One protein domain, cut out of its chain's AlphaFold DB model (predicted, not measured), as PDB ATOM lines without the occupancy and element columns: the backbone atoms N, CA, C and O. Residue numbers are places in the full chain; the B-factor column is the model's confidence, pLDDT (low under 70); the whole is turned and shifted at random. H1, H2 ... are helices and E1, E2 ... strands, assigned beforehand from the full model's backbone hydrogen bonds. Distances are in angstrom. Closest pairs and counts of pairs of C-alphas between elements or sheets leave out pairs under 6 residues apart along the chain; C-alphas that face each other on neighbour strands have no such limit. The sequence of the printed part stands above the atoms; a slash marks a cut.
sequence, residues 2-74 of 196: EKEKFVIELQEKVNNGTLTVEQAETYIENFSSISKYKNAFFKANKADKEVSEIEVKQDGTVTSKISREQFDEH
ATOM      1  N   GLU A   2      26.904  48.086  19.704       63.31
ATOM      2  CA  GLU A   2      27.900  48.037  20.812       63.31
ATOM      3  C   GLU A   2      29.082  47.090  20.541       63.31
ATOM      4  O   GLU A   2      30.233  47.481  20.717       63.31
ATOM      5  N   LYS A   3      28.824  45.879  20.023       58.84
ATOM      6  CA  LYS A   3      29.889  44.912  19.692       58.84
ATOM      7  C   LYS A   3      30.832  45.386  18.586       58.84
ATOM      8  O   LYS A   3      32.029  45.173  18.693       58.84
ATOM      9  N   GLU A   4      30.314  46.018  17.534       69.00
ATOM     10  CA  GLU A   4      31.148  46.518  16.425       69.00
ATOM     11  C   GLU A   4      32.050  47.659  16.882       69.00
ATOM     12  O   GLU A   4      33.236  47.664  16.572       69.00
ATOM     13  N   LYS A   5      31.508  48.589  17.677       75.00
ATOM     14  CA  LYS A   5      32.276  49.706  18.229       75.00
ATOM     15  C   LYS A   5      33.396  49.211  19.154       75.00
ATOM     16  O   LYS A   5      34.511  49.709  19.079       75.00
ATOM     17  N   PHE A   6      33.113  48.174  19.943       67.88
ATOM     18  CA  PHE A   6      34.087  47.521  20.819       67.88
ATOM     19  C   PHE A   6      35.179  46.754  20.052       67.88
ATOM     20  O   PHE A   6      36.336  46.781  20.456       67.88
ATOM     21  N   VAL A   7      34.847  46.099  18.931       69.19
ATOM     22  CA  VAL A   7      35.834  45.417  18.066       69.19
ATOM     23  C   VAL A   7      36.775  46.418  17.390       69.19
ATOM     24  O   VAL A   7      37.972  46.153  17.306       69.19
ATOM     25  N   ILE A   8      36.258  47.567  16.949       76.50
ATOM     26  CA  ILE A   8      37.071  48.637  16.350       76.50
ATOM     27  C   ILE A   8      38.050  49.209  17.384       76.50
ATOM     28  O   ILE A   8      39.243  49.309  17.109       76.50
ATOM     29  N   GLU A   9      37.580  49.495  18.602       78.06
ATOM     30  CA  GLU A   9      38.434  49.991  19.693       78.06
ATOM     31  C   GLU A   9      39.539  48.983  20.067       78.06
ATOM     32  O   GLU A   9      40.687  49.348  20.321       78.06
ATOM     33  N   LEU A  10      39.205  47.691  20.055       71.38
ATOM     34  CA  LEU A  10      40.152  46.594  20.236       71.38
ATOM     35  C   LEU A  10      41.237  46.572  19.157       71.38
ATOM     36  O   LEU A  10      42.417  46.449  19.476       71.38
ATOM     37  N   GLN A  11      40.842  46.690  17.889       70.56
ATOM     38  CA  GLN A  11      41.779  46.717  16.765       70.56
ATOM     39  C   GLN A  11      42.732  47.908  16.862       70.56
ATOM     40  O   GLN A  11      43.931  47.744  16.650       70.56
ATOM     41  N   GLU A  12      42.234  49.085  17.241       79.00
ATOM     42  CA  GLU A  12      43.071  50.267  17.460       79.00
ATOM     43  C   GLU A  12      44.082  50.053  18.594       79.00
ATOM     44  O   GLU A  12      45.263  50.350  18.425       79.00
ATOM     45  N   LYS A  13      43.661  49.481  19.729       76.69
ATOM     46  CA  LYS A  13      44.562  49.195  20.863       76.69
ATOM     47  C   LYS A  13      45.617  48.136  20.541       76.69
ATOM     48  O   LYS A  13      46.757  48.269  20.983       76.69
ATOM     49  N   VAL A  14      45.262  47.113  19.759       74.25
ATOM     50  CA  VAL A  14      46.212  46.099  19.268       74.25
ATOM     51  C   VAL A  14      47.231  46.735  18.324       74.25
ATOM     52  O   VAL A  14      48.429  46.541  18.507       74.25
ATOM     53  N   ASN A  15      46.775  47.544  17.363       75.56
ATOM     54  CA  ASN A  15      47.655  48.202  16.394       75.56
ATOM     55  C   ASN A  15      48.602  49.216  17.050       75.56
ATOM     56  O   ASN A  15      49.742  49.362  16.619       75.56
ATOM     57  N   ASN A  16      48.145  49.892  18.105       79.44
ATOM     58  CA  ASN A  16      48.930  50.896  18.822       79.44
ATOM     59  C   ASN A  16      49.824  50.294  19.922       79.44
ATOM     60  O   ASN A  16      50.561  51.033  20.572       79.44
ATOM     61  N   GLY A  17      49.751  48.978  20.164       70.06
ATOM     62  CA  GLY A  17      50.540  48.289  21.190       70.06
ATOM     63  C   GLY A  17      50.217  48.707  22.630       70.06
ATOM     64  O   GLY A  17      51.028  48.497  23.526       70.06
ATOM     65  N   THR A  18      49.053  49.318  22.870       75.94
ATOM     66  CA  THR A  18      48.653  49.862  24.183       75.94
ATOM     67  C   THR A  18      47.780  48.912  25.002       75.94
ATOM     68  O   THR A  18      47.317  49.273  26.083       75.94
ATOM     69  N   LEU A  19      47.541  47.700  24.495       76.25
ATOM     70  CA  LEU A  19      46.714  46.690  25.145       76.25
ATOM     71  C   LEU A  19      47.434  46.101  26.368       76.25
ATOM     72  O   LEU A  19      48.500  45.501  26.232       76.25
ATOM     73  N   THR A  20      46.848  46.232  27.559       76.69
ATOM     74  CA  THR A  20      47.382  45.570  28.760       76.69
ATOM     75  C   THR A  20      46.972  44.093  28.813       76.69
ATOM     76  O   THR A  20      46.012  43.681  28.158       76.69
ATOM     77  N   VAL A  21      47.678  43.284  29.615       71.06
ATOM     78  CA  VAL A  21      47.371  41.848  29.793       71.06
ATOM     79  C   VAL A  21      45.956  41.645  30.348       71.06
ATOM     80  O   VAL A  21      45.178  40.905  29.757       71.06
ATOM     81  N   GLU A  22      45.571  42.381  31.396       70.25
ATOM     82  CA  GLU A  22      44.220  42.312  31.985       70.25
ATOM     83  C   GLU A  22      43.120  42.697  30.986       70.25
ATOM     84  O   GLU A  22      42.041  42.101  30.954       70.25
ATOM     85  N   GLN A  23      43.390  43.691  30.134       70.88
ATOM     86  CA  GLN A  23      42.473  44.067  29.066       70.88
ATOM     87  C   GLN A  23      42.341  42.921  28.060       70.88
ATOM     88  O   GLN A  23      41.221  42.528  27.742       70.88
ATOM     89  N   ALA A  24      43.456  42.342  27.606       70.00
ATOM     90  CA  ALA A  24      43.468  41.198  26.692       70.00
ATOM     91  C   ALA A  24      42.685  39.995  27.243       70.00
ATOM     92  O   ALA A  24      41.887  39.404  26.513       70.00
ATOM     93  N   GLU A  25      42.851  39.670  28.523       68.56
ATOM     94  CA  GLU A  25      42.101  38.606  29.201       68.56
ATOM     95  C   GLU A  25      40.602  38.913  29.233       68.56
ATOM     96  O   GLU A  25      39.801  38.114  28.746       68.56
ATOM     97  N   THR A  26      40.229  40.125  29.654       69.31
ATOM     98  CA  THR A  26      38.836  40.600  29.646       69.31
ATOM     99  C   THR A  26      38.215  40.516  28.244       69.31
ATOM    100  O   THR A  26      37.033  40.206  28.080       69.31
ATOM    101  N   TYR A  27      38.991  40.786  27.193       71.00
ATOM    102  CA  TYR A  27      38.531  40.678  25.809       71.00
ATOM    103  C   TYR A  27      38.327  39.225  25.365       71.00
ATOM    104  O   TYR A  27      37.338  38.928  24.689       71.00
ATOM    105  N   ILE A  28      39.224  38.316  25.751       67.94
ATOM    106  CA  ILE A  28      39.096  36.880  25.469       67.94
ATOM    107  C   ILE A  28      37.866  36.300  26.179       67.94
ATOM    108  O   ILE A  28      37.125  35.535  25.560       67.94
ATOM    109  N   GLU A  29      37.615  36.698  27.428       64.88
ATOM    110  CA  GLU A  29      36.452  36.271  28.217       64.88
ATOM    111  C   GLU A  29      35.128  36.799  27.649       64.88
ATOM    112  O   GLU A  29      34.154  36.060  27.519       64.88
ATOM    113  N   ASN A  30      35.079  38.068  27.235       64.06
ATOM    114  CA  ASN A  30      33.852  38.665  26.698       64.06
ATOM    115  C   ASN A  30      33.473  38.148  25.299       64.06
ATOM    116  O   ASN A  30      32.316  38.265  24.874       64.06
ATOM    117  N   PHE A  31      34.422  37.557  24.567       67.00
ATOM    118  CA  PHE A  31      34.195  37.014  23.233       67.00
ATOM    119  C   PHE A  31      34.434  35.508  23.165       67.00
ATOM    120  O   PHE A  31      35.495  35.037  22.751       67.00
ATOM    121  N   SER A  32      33.361  34.744  23.387       64.00
ATOM    122  CA  SER A  32      33.366  33.277  23.256       64.00
ATOM    123  C   SER A  32      33.907  32.749  21.916       64.00
ATOM    124  O   SER A  32      34.382  31.617  21.847       64.00
ATOM    125  N   SER A  33      33.872  33.540  20.837       66.38
ATOM    126  CA  SER A  33      34.508  33.186  19.560       66.38
ATOM    127  C   SER A  33      36.038  33.175  19.646       66.38
ATOM    128  O   SER A  33      36.653  32.236  19.152       66.38
ATOM    129  N   ILE A  34      36.660  34.163  20.298       70.56
ATOM    130  CA  ILE A  34      38.125  34.264  20.436       70.56
ATOM    131  C   ILE A  34      38.646  33.108  21.292       70.56
ATOM    132  O   ILE A  34      39.597  32.433  20.901       70.56
ATOM    133  N   SER A  35      37.952  32.802  22.392       70.19
ATOM    134  CA  SER A  35      38.235  31.625  23.221       70.19
ATOM    135  C   SER A  35      38.160  30.311  22.419       70.19
ATOM    136  O   SER A  35      39.067  29.475  22.488       70.19
ATOM    137  N   LYS A  36      37.147  30.149  21.550       72.81
ATOM    138  CA  LYS A  36      37.049  28.991  20.637       72.81
ATOM    139  C   LYS A  36      38.218  28.910  19.656       72.81
ATOM    140  O   LYS A  36      38.747  27.815  19.469       72.81
ATOM    141  N   TYR A  37      38.618  30.023  19.040       80.44
ATOM    142  CA  TYR A  37      39.746  30.046  18.102       80.44
ATOM    143  C   TYR A  37      41.073  29.743  18.798       80.44
ATOM    144  O   TYR A  37      41.835  28.927  18.284       80.44
ATOM    145  N   LYS A  38      41.310  30.305  19.993       82.50
ATOM    146  CA  LYS A  38      42.475  29.984  20.833       82.50
ATOM    147  C   LYS A  38      42.544  28.481  21.115       82.50
ATOM    148  O   LYS A  38      43.540  27.836  20.798       82.50
ATOM    149  N   ASN A  39      41.454  27.900  21.618       84.44
ATOM    150  CA  ASN A  39      41.389  26.467  21.902       84.44
ATOM    151  C   ASN A  39      41.594  25.610  20.647       84.44
ATOM    152  O   ASN A  39      42.282  24.596  20.712       84.44
ATOM    153  N   ALA A  40      40.996  25.986  19.514       84.44
ATOM    154  CA  ALA A  40      41.151  25.257  18.257       84.44
ATOM    155  C   ALA A  40      42.602  25.288  17.759       84.44
ATOM    156  O   ALA A  40      43.125  24.250  17.357       84.44
ATOM    157  N   PHE A  41      43.258  26.447  17.844       90.06
ATOM    158  CA  PHE A  41      44.654  26.630  17.465       90.06
ATOM    159  C   PHE A  41      45.587  25.732  18.287       90.06
ATOM    160  O   PHE A  41      46.327  24.934  17.712       90.06
ATOM    161  N   PHE A  42      45.509  25.779  19.620       89.62
ATOM    162  CA  PHE A  42      46.372  24.947  20.465       89.62
ATOM    163  C   PHE A  42      46.035  23.451  20.369       89.62
ATOM    164  O   PHE A  42      46.945  22.627  20.352       89.62
ATOM    165  N   LYS A  43      44.758  23.068  20.205       88.12
ATOM    166  CA  LYS A  43      44.373  21.661  19.971       88.12
ATOM    167  C   LYS A  43      44.934  21.107  18.663       88.12
ATOM    168  O   LYS A  43      45.400  19.972  18.650       88.12
ATOM    169  N   ALA A  44      44.897  21.887  17.581       89.12
ATOM    170  CA  ALA A  44      45.437  21.472  16.287       89.12
ATOM    171  C   ALA A  44      46.959  21.268  16.355       89.12
ATOM    172  O   ALA A  44      47.448  20.205  15.984       89.12
ATOM    173  N   ASN A  45      47.686  22.234  16.928       91.38
ATOM    174  CA  ASN A  45      49.141  22.146  17.090       91.38
ATOM    175  C   ASN A  45      49.568  21.058  18.089       91.38
ATOM    176  O   ASN A  45      50.629  20.464  17.939       91.38
ATOM    177  N   LYS A  46      48.737  20.745  19.092       88.56
ATOM    178  CA  LYS A  46      48.968  19.605  19.991       88.56
ATOM    179  C   LYS A  46      48.753  18.255  19.299       88.56
ATOM    180  O   LYS A  46      49.422  17.283  19.651       88.56
ATOM    181  N   ALA A  47      47.803  18.158  18.370       88.81
ATOM    182  CA  ALA A  47      47.529  16.920  17.639       88.81
ATOM    183  C   ALA A  47      48.643  16.589  16.635       88.81
ATOM    184  O   ALA A  47      48.992  15.418  16.467       88.81
ATOM    185  N   ASP A  48      49.224  17.614  16.015       90.25
ATOM    186  CA  ASP A  48      50.424  17.485  15.198       90.25
ATOM    187  C   ASP A  48      51.629  17.148  16.091       90.25
ATOM    188  O   ASP A  48      51.843  17.797  17.110       90.25
ATOM    189  N   LYS A  49      52.401  16.108  15.767       88.06
ATOM    190  CA  LYS A  49      53.581  15.691  16.550       88.06
ATOM    191  C   LYS A  49      54.871  16.378  16.106       88.06
ATOM    192  O   LYS A  49      55.854  16.293  16.836       88.06
ATOM    193  N   GLU A  50      54.874  17.039  14.952       93.19
ATOM    194  CA  GLU A  50      56.053  17.728  14.416       93.19
ATOM    195  C   GLU A  50      56.244  19.117  15.040       93.19
ATOM    196  O   GLU A  50      57.359  19.634  15.087       93.19
ATOM    197  N   VAL A  51      55.175  19.708  15.583       91.00
ATOM    198  CA  VAL A  51      55.218  21.025  16.230       91.00
ATOM    199  C   VAL A  51      55.810  20.923  17.642       91.00
ATOM    200  O   VAL A  51      55.189  20.374  18.549       91.00
ATOM    201  N   SER A  52      56.997  21.482  17.869       91.31
ATOM    202  CA  SER A  52      57.653  21.496  19.188       91.31
ATOM    203  C   SER A  52      57.498  22.816  19.953       91.31
ATOM    204  O   SER A  52      57.524  22.815  21.183       91.31
ATOM    205  N   GLU A  53      57.325  23.935  19.250       93.25
ATOM    206  CA  GLU A  53      57.266  25.280  19.830       93.25
ATOM    207  C   GLU A  53      56.471  26.222  18.916       93.25
ATOM    208  O   GLU A  53      56.462  26.063  17.692       93.25
ATOM    209  N   ILE A  54      55.814  27.217  19.513       92.81
ATOM    210  CA  ILE A  54      55.163  28.321  18.805       92.81
ATOM    211  C   ILE A  54      55.839  29.628  19.216       92.81
ATOM    212  O   ILE A  54      55.880  29.972  20.396       92.81
ATOM    213  N   GLU A  55      56.345  30.373  18.232       92.56
ATOM    214  CA  GLU A  55      56.949  31.692  18.435       92.56
ATOM    215  C   GLU A  55      55.981  32.804  18.024       92.56
ATOM    216  O   GLU A  55      55.389  32.765  16.944       92.56
ATOM    217  N   VAL A  56      55.882  33.846  18.848       87.25
ATOM    218  CA  VAL A  56      55.223  35.103  18.481       87.25
ATOM    219  C   VAL A  56      56.301  36.110  18.107       87.25
ATOM    220  O   VAL A  56      57.251  36.315  18.864       87.25
ATOM    221  N   LYS A  57      56.171  36.724  16.926       86.50
ATOM    222  CA  LYS A  57      57.109  37.734  16.422       86.50
ATOM    223  C   LYS A  57      56.410  39.073  16.243       86.50
ATOM    224  O   LYS A  57      55.342  39.129  15.639       86.50
ATOM    225  N   GLN A  58      57.052  40.136  16.710       81.00
ATOM    226  CA  GLN A  58      56.661  41.521  16.463       81.00
ATOM    227  C   GLN A  58      57.863  42.254  15.866       81.00
ATOM    228  O   GLN A  58      58.969  42.159  16.395       81.00
ATOM    229  N   ASP A  59      57.669  42.897  14.714       84.25
ATOM    230  CA  ASP A  59      58.722  43.612  13.974       84.25
ATOM    231  C   ASP A  59      59.999  42.775  13.745       84.25
ATOM    232  O   ASP A  59      61.129  43.248  13.853       84.25
ATOM    233  N   GLY A  60      59.816  41.481  13.459       82.38
ATOM    234  CA  GLY A  60      60.903  40.527  13.210       82.38
ATOM    235  C   GLY A  60      61.598  39.991  14.467       82.38
ATOM    236  O   GLY A  60      62.393  39.057  14.360       82.38
ATOM    237  N   THR A  61      61.265  40.508  15.649       81.12
ATOM    238  CA  THR A  61      61.819  40.059  16.931       81.12
ATOM    239  C   THR A  61      60.877  39.065  17.596       81.12
ATOM    240  O   THR A  61      59.670  39.291  17.653       81.12
ATOM    241  N   VAL A  62      61.416  37.955  18.106       86.94
ATOM    242  CA  VAL A  62      60.637  37.000  18.908       86.94
ATOM    243  C   VAL A  62      60.298  37.648  20.246       86.94
ATOM    244  O   VAL A  62      61.193  37.981  21.018       86.94
ATOM    245  N   THR A  63      59.008  37.826  20.511       85.44
ATOM    246  CA  THR A  63      58.491  38.435  21.741       85.44
ATOM    247  C   THR A  63      58.001  37.400  22.745       85.44
ATOM    248  O   THR A  63      57.994  37.671  23.941       85.44
ATOM    249  N   SER A  64      57.615  36.208  22.285       86.50
ATOM    250  CA  SER A  64      57.198  35.104  23.148       86.50
ATOM    251  C   SER A  64      57.471  33.753  22.493       86.50
ATOM    252  O   SER A  64      57.459  33.633  21.265       86.50
ATOM    253  N   LYS A  65      57.699  32.742  23.330       91.50
ATOM    254  CA  LYS A  65      57.856  31.335  22.960       91.50
ATOM    255  C   LYS A  65      56.950  30.502  23.852       91.50
ATOM    256  O   LYS A  65      56.953  30.691  25.065       91.50
ATOM    257  N   ILE A  66      56.188  29.605  23.242       92.62
ATOM    258  CA  ILE A  66      55.296  28.679  23.937       92.62
ATOM    259  C   ILE A  66      55.730  27.273  23.551       92.62
ATOM    260  O   ILE A  66      55.581  26.877  22.390       92.62
ATOM    261  N   SER A  67      56.285  26.531  24.508       92.88
ATOM    262  CA  SER A  67      56.713  25.157  24.260       92.88
ATOM    263  C   SER A  67      55.507  24.219  24.190       92.88
ATOM    264  O   SER A  67      54.425  24.517  24.707       92.88
ATOM    265  N   ARG A  68      55.674  23.062  23.543       91.31
ATOM    266  CA  ARG A  68      54.607  22.062  23.403       91.31
ATOM    267  C   ARG A  68      54.001  21.642  24.744       91.31
ATOM    268  O   ARG A  68      52.799  21.395  24.822       91.31
ATOM    269  N   GLU A  69      54.816  21.563  25.790       90.06
ATOM    270  CA  GLU A  69      54.400  21.186  27.144       90.06
ATOM    271  C   GLU A  69      53.389  22.183  27.730       90.06
ATOM    272  O   GLU A  69      52.532  21.793  28.518       90.06
ATOM    273  N   GLN A  70      53.438  23.443  27.290       89.38
ATOM    274  CA  GLN A  70      52.561  24.522  27.750       89.38
ATOM    275  C   GLN A  70      51.255  24.615  26.951       89.38
ATOM    276  O   GLN A  70      50.373  25.402  27.290       89.38
ATOM    277  N   PHE A  71      51.073  23.824  25.884       90.62
ATOM    278  CA  PHE A  71      49.874  23.931  25.042       90.62
ATOM    279  C   PHE A  71      48.580  23.680  25.823       90.62
ATOM    280  O   PHE A  71      47.564  24.310  25.530       90.62
ATOM    281  N   ASP A  72      48.604  22.794  26.821       84.62
ATOM    282  CA  ASP A  72      47.431  22.500  27.649       84.62
ATOM    283  C   ASP A  72      47.010  23.674  28.536       84.62
ATOM    284  O   ASP A  72      45.814  23.874  28.734       84.62
ATOM    285  N   GLU A  73      47.952  24.501  28.991       85.75
ATOM    286  CA  GLU A  73      47.674  25.701  29.797       85.75
ATOM    287  C   GLU A  73      46.880  26.746  28.996       85.75
ATOM    288  O   GLU A  73      46.100  27.527  29.542       85.75
ATOM    289  N   HIS A  74      47.028  26.727  27.669       82.25
ATOM    290  CA  HIS A  74      46.335  27.639  26.766       82.25
ATOM    291  C   HIS A  74      45.008  27.092  26.225       82.25
ATOM    292  O   HIS A  74      44.269  27.840  25.572       82.25
TER     293      HIS A  74
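AT A GLANCE: This is residues 2 to 74 of the 196 residues of an uncharacterized protein of Streptococcus gallolyticus (UniProt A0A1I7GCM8). You see a loose, open U: H1 and H2 make one arm, H3 is the long base, and the hairpin of E1 and E2 makes the other arm. The 73 printed residues hold H1, H2, H3, E1, E2 in that order, class mixed, the two-strand sheet antiparallel. The radius of gyration of the C-alphas is 14.2 A and the spans are 41 by 28 by 17 A.

HOW THE PARTS SIT: H1, residues 2 to 15, and H2, residues 21 to 30, are near each other, with 8 pairs of C-alphas within 10 A. H2 and H3, residues 32 to 47, only just touch, only at the corner, through residues 34 to 35 of H3 alone, with 3 pairs of C-alphas within 8 A; the closest C-alphas, of Ile 28 and Ile 34, are 5.8 A apart, and the lines are about perpendicular at 77 degrees. In H1, H2 and H3 every O i to N i+4 pair is within hydrogen-bond range. E1, residues 53 to 58, and E2, residues 61 to 67, form an antiparallel hairpin at 158 degrees; N 54 and O 66 are within hydrogen-bond range at 2.9 A. H1 and H3 are apart.

IN THESE COORDINATES: Find C-alpha 2 at (27.900, 48.037, 20.812); from there H1 runs 20.2 A. H2 spans 14.2 A, H3 22.4 A and E1 16.6 A; E2 runs 17.4 A to C-alpha 67 at (56.713, 25.157, 24.260).

THE WHOLE: The C-alphas farthest apart, of Glu 2 and Glu 50, are 41.9 A apart. The printed part has no cut and the four links are tight. Look for pLDDT under 70 in residues 2 to 4, 6 to 7, 25 to 26 and 28 to 33.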